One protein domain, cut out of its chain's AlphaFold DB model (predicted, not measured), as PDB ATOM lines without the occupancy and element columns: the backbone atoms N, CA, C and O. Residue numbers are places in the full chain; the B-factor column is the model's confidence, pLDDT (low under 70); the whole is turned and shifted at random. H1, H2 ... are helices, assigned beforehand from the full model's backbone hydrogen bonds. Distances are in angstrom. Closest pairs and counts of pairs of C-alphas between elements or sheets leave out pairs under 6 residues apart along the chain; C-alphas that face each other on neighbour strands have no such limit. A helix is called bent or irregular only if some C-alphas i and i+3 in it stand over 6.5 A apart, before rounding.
ATOM      1  N   ASN A 347      -7.380  21.622 -11.222       88.75
ATOM      2  CA  ASN A 347      -7.189  22.188  -9.883       88.75
ATOM      3  C   ASN A 347      -7.994  21.404  -8.843       88.75
ATOM      4  O   ASN A 347      -7.471  21.045  -7.783       88.75
ATOM      5  N   SER A 348      -9.247  21.082  -9.153       89.56
ATOM      6  CA  SER A 348     -10.094  20.251  -8.297       89.56
ATOM      7  C   SER A 348      -9.535  18.833  -8.117       89.56
ATOM      8  O   SER A 348      -9.513  18.318  -6.995       89.56
ATOM      9  N   GLU A 349      -9.029  18.196  -9.174       92.75
ATOM     10  CA  GLU A 349      -8.397  16.875  -9.083       92.75
ATOM     11  C   GLU A 349      -7.103  16.908  -8.273       92.75
ATOM     12  O   GLU A 349      -6.866  16.000  -7.473       92.75
ATOM     13  N   LEU A 350      -6.302  17.969  -8.392       93.06
ATOM     14  CA  LEU A 350      -5.137  18.179  -7.535       93.06
ATOM     15  C   LEU A 350      -5.528  18.232  -6.055       93.06
ATOM     16  O   LEU A 350      -4.848  17.615  -5.233       93.06
ATOM     17  N   ILE A 351      -6.618  18.914  -5.692       93.19
ATOM     18  CA  ILE A 351      -7.119  18.937  -4.306       93.19
ATOM     19  C   ILE A 351      -7.466  17.514  -3.840       93.19
ATOM     20  O   ILE A 351      -7.028  17.094  -2.764       93.19
ATOM     21  N   LEU A 352      -8.194  16.744  -4.658       93.94
ATOM     22  CA  LEU A 352      -8.554  15.359  -4.328       93.94
ATOM     23  C   LEU A 352      -7.315  14.478  -4.154       93.94
ATOM     24  O   LEU A 352      -7.186  13.765  -3.161       93.94
ATOM     25  N   VAL A 353      -6.388  14.530  -5.102       95.44
ATOM     26  CA  VAL A 353      -5.197  13.686  -5.109       95.44
ATOM     27  C   VAL A 353      -4.283  14.022  -3.926       95.44
ATOM     28  O   VAL A 353      -3.844  13.107  -3.233       95.44
ATOM     29  N   ASN A 354      -4.081  15.308  -3.611       94.69
ATOM     30  CA  ASN A 354      -3.309  15.739  -2.439       94.69
ATOM     31  C   ASN A 354      -3.926  15.267  -1.115       94.69
ATOM     32  O   ASN A 354      -3.200  14.897  -0.197       94.69
ATOM     33  N   SER A 355      -5.258  15.261  -1.006       93.31
ATOM     34  CA  SER A 355      -5.936  14.803   0.216       93.31
ATOM     35  C   SER A 355      -5.791  13.296   0.458       93.31
ATOM     36  O   SER A 355      -5.802  12.840   1.598       93.31
ATOM     37  N   VAL A 356      -5.653  12.521  -0.618       93.12
ATOM     38  CA  VAL A 356      -5.609  11.058  -0.584       93.12
ATOM     39  C   VAL A 356      -4.170  10.525  -0.560       93.12
ATOM     40  O   VAL A 356      -3.948   9.399  -0.112       93.12
ATOM     41  N   ALA A 357      -3.208  11.315  -1.039       94.00
ATOM     42  CA  ALA A 357      -1.800  10.949  -1.139       94.00
ATOM     43  C   ALA A 357      -0.858  12.032  -0.562       94.00
ATOM     44  O   ALA A 357      -0.020  12.557  -1.296       94.00
ATOM     45  N   PRO A 358      -0.980  12.392   0.732       93.38
ATOM     46  CA  PRO A 358      -0.210  13.487   1.327       93.38
ATOM     47  C   PRO A 358       1.305  13.233   1.395       93.38
ATOM     48  O   PRO A 358       2.070  14.193   1.472       93.38
ATOM     49  N   GLU A 359       1.752  11.974   1.371       91.00
ATOM     50  CA  GLU A 359       3.177  11.604   1.440       91.00
ATOM     51  C   GLU A 359       3.873  11.679   0.074       91.00
ATOM     52  O   GLU A 359       5.101  11.664  -0.010       91.00
ATOM     53  N   VAL A 360       3.106  11.777  -1.016       90.94
ATOM     54  CA  VAL A 360       3.657  11.857  -2.372       90.94
ATOM     55  C   VAL A 360       3.991  13.316  -2.704       90.94
ATOM     56  O   VAL A 360       3.147  14.196  -2.517       90.94
ATOM     57  N   PRO A 361       5.183  13.616  -3.259       91.75
ATOM     58  CA  PRO A 361       5.540  14.981  -3.625       91.75
ATOM     59  C   PRO A 361       4.517  15.615  -4.574       91.75
ATOM     60  O   PRO A 361       4.177  15.042  -5.613       91.75
ATOM     61  N   LYS A 362       4.087  16.848  -4.271       92.12
ATOM     62  CA  LYS A 362       3.074  17.583  -5.055       92.12
ATOM     63  C   LYS A 362       3.403  17.666  -6.549       92.12
ATOM     64  O   LYS A 362       2.504  17.593  -7.378       92.12
ATOM     65  N   GLY A 363       4.688  17.766  -6.904       91.44
ATOM     66  CA  GLY A 363       5.133  17.769  -8.301       91.44
ATOM     67  C   GLY A 363       4.874  16.446  -9.034       91.44
ATOM     68  O   GLY A 363       4.577  16.452 -10.224       91.44
ATOM     69  N   VAL A 364       4.933  15.302  -8.346       90.50
ATOM     70  CA  VAL A 364       4.562  13.996  -8.923       90.50
ATOM     71  C   VAL A 364       3.048  13.911  -9.099       90.50
ATOM     72  O   VAL A 364       2.585  13.508 -10.162       90.50
ATOM     73  N   LEU A 365       2.281  14.358  -8.101       93.94
ATOM     74  CA  LEU A 365       0.817  14.377  -8.156       93.94
ATOM     75  C   LEU A 365       0.289  15.298  -9.264       93.94
ATOM     76  O   LEU A 365      -0.620  14.915  -9.989       93.94
ATOM     77  N   SER A 366       0.900  16.470  -9.453       95.00
ATOM     78  CA  SER A 366       0.562  17.378 -10.554       95.00
ATOM     79  C   SER A 366       0.793  16.736 -11.915       95.00
ATOM     80  O   SER A 366      -0.089  16.791 -12.764       95.00
ATOM     81  N   ARG A 367       1.944  16.080 -12.113       94.06
ATOM     82  CA  ARG A 367       2.239  15.365 -13.363       94.06
ATOM     83  C   ARG A 367       1.278  14.199 -13.577       94.06
ATOM     84  O   ARG A 367       0.860  13.963 -14.703       94.06
ATOM     85  N   LEU A 368       0.888  13.499 -12.511       94.56
ATOM     86  CA  LEU A 368      -0.106  12.429 -12.572       94.56
ATOM     87  C   LEU A 368      -1.476  12.948 -13.037       94.56
ATOM     88  O   LEU A 368      -2.072  12.347 -13.927       94.56
ATOM     89  N   VAL A 369      -1.957  14.068 -12.487       95.81
ATOM     90  CA  VAL A 369      -3.209  14.699 -12.942       95.81
ATOM     91  C   VAL A 369      -3.104  15.097 -14.417       95.81
ATOM     92  O   VAL A 369      -3.998  14.773 -15.193       95.81
ATOM     93  N   SER A 370      -1.989  15.703 -14.841       95.12
ATOM     94  CA  SER A 370      -1.770  16.068 -16.249       95.12
ATOM     95  C   SER A 370      -1.731  14.863 -17.199       95.12
ATOM     96  O   SER A 370      -2.225  14.961 -18.318       95.12
ATOM     97  N   VAL A 371      -1.198  13.714 -16.761       94.56
ATOM     98  CA  VAL A 371      -1.270  12.462 -17.534       94.56
ATOM     99  C   VAL A 371      -2.725  12.050 -17.745       94.56
ATOM    100  O   VAL A 371      -3.113  11.778 -18.876       94.56
ATOM    101  N   PHE A 372      -3.539  12.017 -16.688       95.31
ATOM    102  CA  PHE A 372      -4.950  11.634 -16.803       95.31
ATOM    103  C   PHE A 372      -5.764  12.625 -17.645       95.31
ATOM    104  O   PHE A 372      -6.639  12.196 -18.395       95.31
ATOM    105  N   ASP A 373      -5.459  13.920 -17.569       94.69
ATOM    106  CA  ASP A 373      -6.066  14.947 -18.420       94.69
ATOM    107  C   ASP A 373      -5.751  14.716 -19.911       94.69
ATOM    108  O   ASP A 373      -6.660  14.645 -20.738       94.69
ATOM    109  N   ASP A 374      -4.480  14.491 -20.259       94.12
ATOM    110  CA  ASP A 374      -4.070  14.195 -21.639       94.12
ATOM    111  C   ASP A 374      -4.661  12.868 -22.150       94.12
ATOM    112  O   ASP A 374      -5.097  12.792 -23.299       94.12
ATOM    113  N   LEU A 375      -4.731  11.830 -21.308       93.00
ATOM    114  CA  LEU A 375      -5.352  10.553 -21.675       93.00
ATOM    115  C   LEU A 375      -6.844  10.710 -21.986       93.00
ATOM    116  O   LEU A 375      -7.324  10.141 -22.964       93.00
ATOM    117  N   ARG A 376      -7.574  11.512 -21.203       91.12
ATOM    118  CA  ARG A 376      -8.997  11.787 -21.453       91.12
ATOM    119  C   ARG A 376      -9.211  12.559 -22.752       91.12
ATOM    120  O   ARG A 376     -10.152  12.233 -23.468       91.12
ATOM    121  N   LYS A 377      -8.338  13.517 -23.088       90.38
ATOM    122  CA  LYS A 377      -8.384  14.220 -24.387       90.38
ATOM    123  C   LYS A 377      -8.231  13.242 -25.547       90.38
ATOM    124  O   LYS A 377      -9.033  13.272 -26.468       90.38
ATOM    125  N   LEU A 378      -7.281  12.308 -25.451       90.38
ATOM    126  CA  LEU A 378      -7.114  11.264 -26.466       90.38
ATOM    127  C   LEU A 378      -8.349  10.356 -26.591       90.38
ATOM    128  O   LEU A 378      -8.658   9.910 -27.695       90.38
ATOM    129  N   THR A 379      -9.066  10.084 -25.497       86.56
ATOM    130  CA  THR A 379     -10.357   9.379 -25.560       86.56
ATOM    131  C   THR A 379     -11.423  10.226 -26.260       86.56
ATOM    132  O   THR A 379     -12.154   9.715 -27.103       86.56
ATOM    133  N   THR A 380     -11.518  11.522 -25.946       82.75
ATOM    134  CA  THR A 380     -12.468  12.446 -26.593       82.75
ATOM    135  C   THR A 380     -12.199  12.599 -28.091       82.75
ATOM    136  O   THR A 380     -13.147  12.648 -28.870       82.75
ATOM    137  N   ASP A 381     -10.930  12.583 -28.496       84.31
ATOM    138  CA  ASP A 381     -10.503  12.612 -29.899       84.31
ATOM    139  C   ASP A 381     -10.733  11.270 -30.626       84.31
ATOM    140  O   ASP A 381     -10.470  11.154 -31.824       84.31
ATOM    141  N   GLY A 382     -11.203  10.235 -29.918       83.44
ATOM    142  CA  GLY A 382     -11.448   8.898 -30.463       83.44
ATOM    143  C   GLY A 382     -10.180   8.081 -30.733       83.44
ATOM    144  O   GLY A 382     -10.254   7.054 -31.404       83.44
ATOM    145  N   ILE A 383      -9.023   8.520 -30.227       86.25
ATOM    146  CA  ILE A 383      -7.736   7.818 -30.367       86.25
ATOM    147  C   ILE A 383      -7.650   6.655 -29.376       86.25
ATOM    148  O   ILE A 383      -7.153   5.588 -29.722       86.25
ATOM    149  N   LEU A 384      -8.113   6.867 -28.141       86.12
ATOM    150  CA  LEU A 384      -8.193   5.825 -27.117       86.12
ATOM    151  C   LEU A 384      -9.636   5.363 -26.943       86.12
ATOM    152  O   LEU A 384     -10.562   6.173 -26.931       86.12
ATOM    153  N   SER A 385      -9.818   4.057 -26.759       81.88
ATOM    154  CA  SER A 385     -11.141   3.469 -26.530       81.88
ATOM    155  C   SER A 385     -11.540   3.508 -25.054       81.88
ATOM    156  O   SER A 385     -12.719   3.677 -24.733       81.88
ATOM    157  N   TYR A 386     -10.563   3.377 -24.149       84.19
ATOM    158  CA  TYR A 386     -10.799   3.343 -22.714       84.19
ATOM    159  C   TYR A 386     -10.924   4.758 -22.111       84.19
ATOM    160  O   TYR A 386     -10.014   5.579 -22.259       84.19
ATOM    161  N   PRO A 387     -12.022   5.065 -21.395       84.56
ATOM    162  CA  PRO A 387     -12.233   6.357 -20.760       84.56
ATOM    163  C   PRO A 387     -11.652   6.371 -19.345       84.56
ATOM    164  O   PRO A 387     -12.213   5.786 -18.417       84.56
ATOM    165  N   PHE A 388     -10.552   7.100 -19.159       89.94
ATOM    166  CA  PHE A 388      -9.896   7.214 -17.856       89.94
ATOM    167  C   PHE A 388     -10.681   8.090 -16.870       89.94
ATOM    168  O   PHE A 388     -11.066   9.226 -17.168       89.94
ATOM    169  N   SER A 389     -10.878   7.588 -15.652       92.19
ATOM    170  CA  SER A 389     -11.748   8.207 -14.639       92.19
ATOM    171  C   SER A 389     -10.983   8.785 -13.446       92.19
ATOM    172  O   SER A 389      -9.875   8.356 -13.118       92.19
ATOM    173  N   THR A 390     -11.585   9.733 -12.723       94.00
ATOM    174  CA  THR A 390     -11.033  10.235 -11.448       94.00
ATOM    175  C   THR A 390     -10.816   9.110 -10.423       94.00
ATOM    176  O   THR A 390      -9.871   9.153  -9.640       94.00
ATOM    177  N   ARG A 391     -11.625   8.041 -10.440       93.69
ATOM    178  CA  ARG A 391     -11.419   6.859  -9.579       93.69
ATOM    179  C   ARG A 391     -10.054   6.201  -9.794       93.69
ATOM    180  O   ARG A 391      -9.421   5.813  -8.814       93.69
ATOM    181  N   GLU A 392      -9.613   6.061 -11.039       93.81
ATOM    182  CA  GLU A 392      -8.320   5.454 -11.389       93.81
ATOM    183  C   GLU A 392      -7.148   6.362 -11.042       93.81
ATOM    184  O   GLU A 392      -6.139   5.887 -10.517       93.81
ATOM    185  N   LEU A 393      -7.317   7.668 -11.247       95.25
ATOM    186  CA  LEU A 393      -6.373   8.685 -10.798       95.25
ATOM    187  C   LEU A 393      -6.163   8.588  -9.280       95.25
ATOM    188  O   LEU A 393      -5.035   8.461  -8.804       95.25
ATOM    189  N   LEU A 394      -7.254   8.557  -8.507       94.75
ATOM    190  CA  LEU A 394      -7.188   8.414  -7.051       94.75
ATOM    191  C   LEU A 394      -6.644   7.050  -6.620       94.75
ATOM    192  O   LEU A 394      -5.943   6.971  -5.613       94.75
ATOM    193  N   ALA A 395      -6.938   5.974  -7.351       93.06
ATOM    194  CA  ALA A 395      -6.358   4.659  -7.083       93.06
ATOM    195  C   ALA A 395      -4.835   4.669  -7.281       93.06
ATOM    196  O   ALA A 395      -4.107   4.170  -6.422       93.06
ATOM    197  N   SER A 396      -4.365   5.309  -8.353       93.81
ATOM    198  CA  SER A 396      -2.941   5.493  -8.650       93.81
ATOM    199  C   SER A 396      -2.260   6.299  -7.546       93.81
ATOM    200  O   SER A 396      -1.246   5.872  -7.003       93.81
ATOM    201  N   ALA A 397      -2.874   7.405  -7.124       94.75
ATOM    202  CA  ALA A 397      -2.372   8.235  -6.037       94.75
ATOM    203  C   ALA A 397      -2.298   7.484  -4.693       94.75
ATOM    204  O   ALA A 397      -1.268   7.531  -4.022       94.75
ATOM    205  N   ARG A 398      -3.342   6.727  -4.314       93.25
ATOM    206  CA  ARG A 398      -3.325   5.878  -3.098       93.25
ATOM    207  C   ARG A 398      -2.213   4.846  -3.146       93.25
ATOM    208  O   ARG A 398      -1.577   4.583  -2.129       93.25
ATOM    209  N   HIS A 399      -2.009   4.242  -4.312       89.81
ATOM    210  CA  HIS A 399      -0.958   3.258  -4.505       89.81
ATOM    211  C   HIS A 399       0.422   3.903  -4.330       89.81
ATOM    212  O   HIS A 399       1.239   3.393  -3.567       89.81
ATOM    213  N   MET A 400       0.650   5.062  -4.954       89.88
ATOM    214  CA  MET A 400       1.884   5.835  -4.790       89.88
ATOM    215  C   MET A 400       2.132   6.219  -3.332       89.88
ATOM    216  O   MET A 400       3.243   6.034  -2.851       89.88
ATOM    217  N   ASN A 401       1.105   6.677  -2.608       91.06
ATOM    218  CA  ASN A 401       1.238   7.022  -1.192       91.06
ATOM    219  C   ASN A 401       1.608   5.811  -0.338       91.06
ATOM    220  O   ASN A 401       2.384   5.924   0.594       91.06
ATOM    221  N   ARG A 402       1.038   4.641  -0.633       90.38
ATOM    222  CA  ARG A 402       1.260   3.445   0.183       90.38
ATOM    223  C   ARG A 402       2.598   2.759  -0.092       90.38
ATOM    224  O   ARG A 402       3.149   2.150   0.820       90.38
ATOM    225  N   PHE A 403       3.070   2.780  -1.338       83.12
ATOM    226  CA  PHE A 403       4.201   1.951  -1.773       83.12
ATOM    227  C   PHE A 403       5.394   2.745  -2.315       83.12
ATOM    228  O   PHE A 403       6.454   2.160  -2.523       83.12
ATOM    229  N   GLY A 404       5.248   4.046  -2.579       78.56
ATOM    230  CA  GLY A 404       6.310   4.883  -3.147       78.56
ATOM    231  C   GLY A 404       6.704   4.526  -4.587       78.56
ATOM    232  O   GLY A 404       7.726   5.007  -5.070       78.56
ATOM    233  N   ARG A 405       5.921   3.681  -5.277       77.44
ATOM    234  CA  ARG A 405       6.201   3.167  -6.628       77.44
ATOM    235  C   ARG A 405       5.206   3.717  -7.657       77.44
ATOM    236  O   ARG A 405       4.089   3.204  -7.762       77.44
ATOM    237  N   PRO A 406       5.552   4.800  -8.379       75.12
ATOM    238  CA  PRO A 406       4.655   5.406  -9.363       75.12
ATOM    239  C   PRO A 406       4.503   4.580 -10.642       75.12
ATOM    240  O   PRO A 406       3.469   4.652 -11.305       75.12
ATOM    241  N   ASP A 407       5.517   3.790 -10.969       77.44
ATOM    242  CA  ASP A 407       5.557   2.871 -12.096       77.44
ATOM    243  C   ASP A 407       4.515   1.754 -11.959       77.44
ATOM    244  O   ASP A 407       3.658   1.608 -12.831       77.44
ATOM    245  N   GLU A 408       4.511   1.038 -10.832       77.88
ATOM    246  CA  GLU A 408       3.541  -0.036 -10.565       77.88
ATOM    247  C   GLU A 408       2.096   0.491 -10.509       77.88
ATOM    248  O   GLU A 408       1.170  -0.144 -11.025       77.88
ATOM    249  N   ALA A 409       1.902   1.683  -9.932       83.06
ATOM    250  CA  ALA A 409       0.593   2.320  -9.815       83.06
ATOM    251  C   ALA A 409      -0.062   2.558 -11.187       83.06
ATOM    252  O   ALA A 409      -1.212   2.174 -11.410       83.06
ATOM    253  N   LEU A 410       0.680   3.168 -12.115       84.81
ATOM    254  CA  LEU A 410       0.203   3.455 -13.469       84.81
ATOM    255  C   LEU A 410       0.102   2.192 -14.320       84.81
ATOM    256  O   LEU A 410      -0.824   2.050 -15.117       84.81
ATOM    257  N   GLN A 411       1.018   1.246 -14.121       82.81
ATOM    258  CA  GLN A 411       1.047  -0.015 -14.850       82.81
ATOM    259  C   GLN A 411      -0.237  -0.844 -14.657       82.81
ATOM    260  O   GLN A 411      -0.665  -1.530 -15.593       82.81
ATOM    261  N   GLY A 412      -0.840  -0.795 -13.464       77.25
ATOM    262  CA  GLY A 412      -2.101  -1.476 -13.161       77.25
ATOM    263  C   GLY A 412      -3.313  -0.846 -13.850       77.25
ATOM    264  O   GLY A 412      -4.180  -1.568 -14.336       77.25
ATOM    265  N   VAL A 413      -3.361   0.486 -13.937       84.25
ATOM    266  CA  VAL A 413      -4.466   1.215 -14.586       84.25
ATOM    267  C   VAL A 413      -4.377   1.123 -16.109       84.25
ATOM    268  O   VAL A 413      -5.372   0.866 -16.778       84.25
ATOM    269  N   LEU A 414      -3.173   1.270 -16.661       82.88
ATOM    270  CA  LEU A 414      -2.926   1.251 -18.107       82.88
ATOM    271  C   LEU A 414      -2.906  -0.170 -18.695       82.88
ATOM    272  O   LEU A 414      -2.651  -0.347 -19.883       82.88
ATOM    273  N   ALA A 415      -3.161  -1.196 -17.880       72.94
ATOM    274  CA  ALA A 415      -3.109  -2.591 -18.304       72.94
ATOM    275  C   ALA A 415      -4.118  -2.929 -19.416       72.94
ATOM    276  O   ALA A 415      -3.819  -3.779 -20.253       72.94
ATOM    277  N   PHE A 416      -5.276  -2.262 -19.440       69.75
ATOM    278  CA  PHE A 416      -6.342  -2.530 -20.411       69.75
ATOM    279  C   PHE A 416      -5.950  -2.189 -21.852       69.75
ATOM    280  O   PHE A 416      -6.333  -2.911 -22.767       69.75
ATOM    281  N   GLU A 417      -5.131  -1.155 -22.047       78.12
ATOM    282  CA  GLU A 417      -4.720  -0.685 -23.377       78.12
ATOM    283  C   GLU A 417      -3.487  -1.428 -23.918       78.12
ATOM    284  O   GLU A 417      -3.090  -1.224 -25.058       78.12
ATOM    285  N   ARG A 418      -2.875  -2.341 -23.144       71.62
ATOM    286  CA  ARG A 418      -1.618  -3.023 -23.523       71.62
ATOM    287  C   ARG A 418      -1.679  -3.825 -24.820       71.62
ATOM    288  O   ARG A 418      -0.633  -4.113 -25.393       71.62
ATOM    289  N   TRP A 419      -2.870  -4.244 -25.231       75.06
ATOM    290  CA  TRP A 419      -3.057  -5.078 -26.418       75.06
ATOM    291  C   TRP A 419      -3.226  -4.263 -27.702       75.06
ATOM    292  O   TRP A 419      -3.085  -4.825 -28.788       75.06
ATOM    293  N   ASP A 420      -3.483  -2.957 -27.595       84.25
ATOM    294  CA  ASP A 420      -3.543  -2.056 -28.740       84.25
ATOM    295  C   ASP A 420      -2.205  -1.319 -28.900       84.25
ATOM    296  O   ASP A 420      -1.877  -0.371 -28.187       84.25
ATOM    297  N   ASN A 421      -1.417  -1.751 -29.886       84.69
ATOM    298  CA  ASN A 421      -0.107  -1.168 -30.172       84.69
ATOM    299  C   ASN A 421      -0.177   0.326 -30.534       84.69
ATOM    300  O   ASN A 421       0.773   1.061 -30.246       84.69
ATOM    301  N   MET A 422      -1.265   0.787 -31.164       85.56
ATOM    302  CA  MET A 422      -1.439   2.207 -31.483       85.56
ATOM    303  C   MET A 422      -1.750   2.995 -30.211       85.56
ATOM    304  O   MET A 422      -1.080   3.996 -29.940       85.56
ATOM    305  N   ALA A 423      -2.679   2.506 -29.388       86.31
ATOM    306  CA  ALA A 423      -2.999   3.106 -28.093       86.31
ATOM    307  C   ALA A 423      -1.761   3.191 -27.187       86.31
ATOM    308  O   ALA A 423      -1.429   4.267 -26.684       86.31
ATOM    309  N   VAL A 424      -0.998   2.100 -27.057       88.19
ATOM    310  CA  VAL A 424       0.260   2.051 -26.289       88.19
ATOM    311  C   VAL A 424       1.270   3.078 -26.799       88.19
ATOM    312  O   VAL A 424       1.939   3.725 -25.991       88.19
ATOM    313  N   ALA A 425       1.386   3.280 -28.115       89.88
ATOM    314  CA  ALA A 425       2.287   4.286 -28.679       89.88
ATOM    315  C   ALA A 425       1.867   5.721 -28.315       89.88
ATOM    316  O   ALA A 425       2.728   6.561 -28.033       89.88
ATOM    317  N   HIS A 426       0.565   6.012 -28.281       92.56
ATOM    318  CA  HIS A 426       0.049   7.304 -27.822       92.56
ATOM    319  C   HIS A 426       0.236   7.495 -26.313       92.56
ATOM    320  O   HIS A 426       0.757   8.530 -25.892       92.56
ATOM    321  N   ILE A 427      -0.082   6.481 -25.505       91.62
ATOM    322  CA  ILE A 427       0.114   6.493 -24.047       91.62
ATOM    323  C   ILE A 427       1.595   6.698 -23.706       91.62
ATOM    324  O   ILE A 427       1.923   7.501 -22.833       91.62
ATOM    325  N   ARG A 428       2.507   6.044 -24.435       91.81
ATOM    326  CA  ARG A 428       3.958   6.211 -24.274       91.81
ATOM    327  C   ARG A 428       4.388   7.669 -24.425       91.81
ATOM    328  O   ARG A 428       5.097   8.175 -23.559       91.81
ATOM    329  N   LYS A 429       3.900   8.357 -25.465       92.94
ATOM    330  CA  LYS A 429       4.176   9.789 -25.692       92.94
ATOM    331  C   LYS A 429       3.662  10.662 -24.545       92.94
ATOM    332  O   LYS A 429       4.344  11.611 -24.164       92.94
ATOM    333  N   VAL A 430       2.485  10.351 -23.993       93.69
ATOM    334  CA  VAL A 430       1.915  11.082 -22.845       93.69
ATOM    335  C   VAL A 430       2.767  10.880 -21.589       93.69
ATOM    336  O   VAL A 430       3.131  11.855 -20.935       93.69
ATOM    337  N   LEU A 431       3.145   9.637 -21.271       91.00
ATOM    338  CA  LEU A 431       3.985   9.330 -20.106       91.00
ATOM    339  C   LEU A 431       5.352  10.019 -20.186       91.00
ATOM    340  O   LEU A 431       5.788  10.631 -19.211       91.00
ATOM    341  N   GLU A 432       6.006   9.965 -21.348       91.19
ATOM    342  CA  GLU A 432       7.320  10.581 -21.568       91.19
ATOM    343  C   GLU A 432       7.265  12.106 -21.461       91.19
ATOM    344  O   GLU A 432       8.128  12.702 -20.815       91.19
ATOM    345  N   ARG A 433       6.219  12.738 -22.011       93.19
ATOM    346  CA  ARG A 433       5.994  14.189 -21.901       93.19
ATOM    347  C   ARG A 433       5.930  14.656 -20.447       93.19
ATOM    348  O   ARG A 433       6.477  15.705 -20.122       93.19
ATOM    349  N   HIS A 434       5.287  13.877 -19.579       91.25
ATOM    350  CA  HIS A 434       5.134  14.192 -18.152       91.25
ATOM    351  C   HIS A 434       6.232  13.566 -17.273       91.25
ATOM    352  O   HIS A 434       6.171  13.622 -16.044       91.25
ATOM    353  N   GLY A 435       7.280  12.996 -17.876       85.25
ATOM    354  CA  GLY A 435       8.453  12.482 -17.166       85.25
ATOM    355  C   GLY A 435       8.191  11.231 -16.321       85.25
ATOM    356  O   GLY A 435       8.810  11.081 -15.264       85.25
ATOM    357  N   PHE A 436       7.273  10.362 -16.753       86.75
ATOM    358  CA  PHE A 436       7.086   9.013 -16.211       86.75
ATOM    359  C   PHE A 436       7.832   7.976 -17.073       86.75
ATOM    360  O   PHE A 436       7.820   8.080 -18.302       86.75
ATOM    361  N   PRO A 437       8.477   6.957 -16.470       81.81
ATOM    362  CA  PRO A 437       9.289   5.982 -17.199       81.81
ATOM    363  C   PRO A 437       8.410   5.022 -18.014       81.81
ATOM    364  O   PRO A 437       7.982   3.973 -17.527       81.81
ATOM    365  N   SER A 438       8.154   5.366 -19.278       84.62
ATOM    366  CA  SER A 438       7.237   4.628 -20.154       84.62
ATOM    367  C   SER A 438       7.611   3.154 -20.335       84.62
ATOM    368  O   SER A 438       6.727   2.303 -20.327       84.62
ATOM    369  N   LYS A 439       8.909   2.831 -20.425       76.44
ATOM    370  CA  LYS A 439       9.400   1.447 -20.550       76.44
ATOM    371  C   LYS A 439       9.112   0.596 -19.315       76.44
ATOM    372  O   LYS A 439       8.653  -0.534 -19.446       76.44
ATOM    373  N   ALA A 440       9.326   1.146 -18.119       73.56
ATOM    374  CA  ALA A 440       9.025   0.436 -16.878       73.56
ATOM    375  C   ALA A 440       7.513   0.192 -16.740       73.56
ATOM    376  O   ALA A 440       7.088  -0.913 -16.414       73.56
ATOM    377  N   ILE A 441       6.703   1.204 -17.072       79.44
ATOM    378  CA  ILE A 441       5.242   1.169 -16.928       79.44
ATOM    379  C   ILE A 441       4.580   0.250 -17.964       79.44
ATOM    380  O   ILE A 441       3.736  -0.574 -17.611       79.44
ATOM    381  N   LEU A 442       4.935   0.389 -19.243       80.69
ATOM    382  CA  LEU A 442       4.251  -0.293 -20.347       80.69
ATOM    383  C   LEU A 442       4.879  -1.650 -20.670       80.69
ATOM    384  O   LEU A 442       4.154  -2.621 -20.871       80.69
ATOM    385  N   ASP A 443       6.212  -1.732 -20.663       71.62
ATOM    386  CA  ASP A 443       6.938  -2.924 -21.121       71.62
ATOM    387  C   ASP A 443       7.318  -3.858 -19.960       71.62
ATOM    388  O   ASP A 443       7.759  -4.984 -20.183       71.62
ATOM    389  N   GLY A 444       7.172  -3.406 -18.705       59.72
ATOM    390  CA  GLY A 444       7.621  -4.150 -17.521       59.72
ATOM    391  C   GLY A 444       9.141  -4.340 -17.465       59.72
ATOM    392  O   GLY A 444       9.644  -5.131 -16.667       59.72
TER     393      GLY A 444
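Overview. This is residues 347 to 444 of the 796 residues of the protein "von Willebrand factor A domain-containing protein 8" of Perkinsus olseni (UniProt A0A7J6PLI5). Helices H2 to H5 form an up-and-down bundle, each running against the one before; H1 packs on H2 and H3, short H6 on H4 and H5. The printed part, 98 residues with six named helices and no named strand, is all helix and compact: radius of gyration of the C-alphas 12.5 A, spans 35 by 27 by 20 A.

Along the chain. Find C-alpha 347 at (-7.189, 22.188, -9.883); H1 runs from there to 356. Next come H2, 362 to 380, 27.1 A long; H3, 390 to 403; H4, 406 to 419, irregular, with C-alphas 416 and 419 7.3 A apart; H5, 421 to 433; and H6, 438 to 443, which ends with C-alpha 443 at (6.938, -2.924, -21.121).

Arrangement. Look at hairpin H3 and H4: they touch, closest C-alphas Ser 396 and Ala 409, 4.9 A. Every O i to N i+4 pair is within hydrogen-bond range except in H4, 5 of 10.

Size, cuts and confidence. C-alphas 359 and 382 are farthest apart, 35.2 A. The printed part has no cut and no long link; residues 416 and 444 have pLDDT under 70.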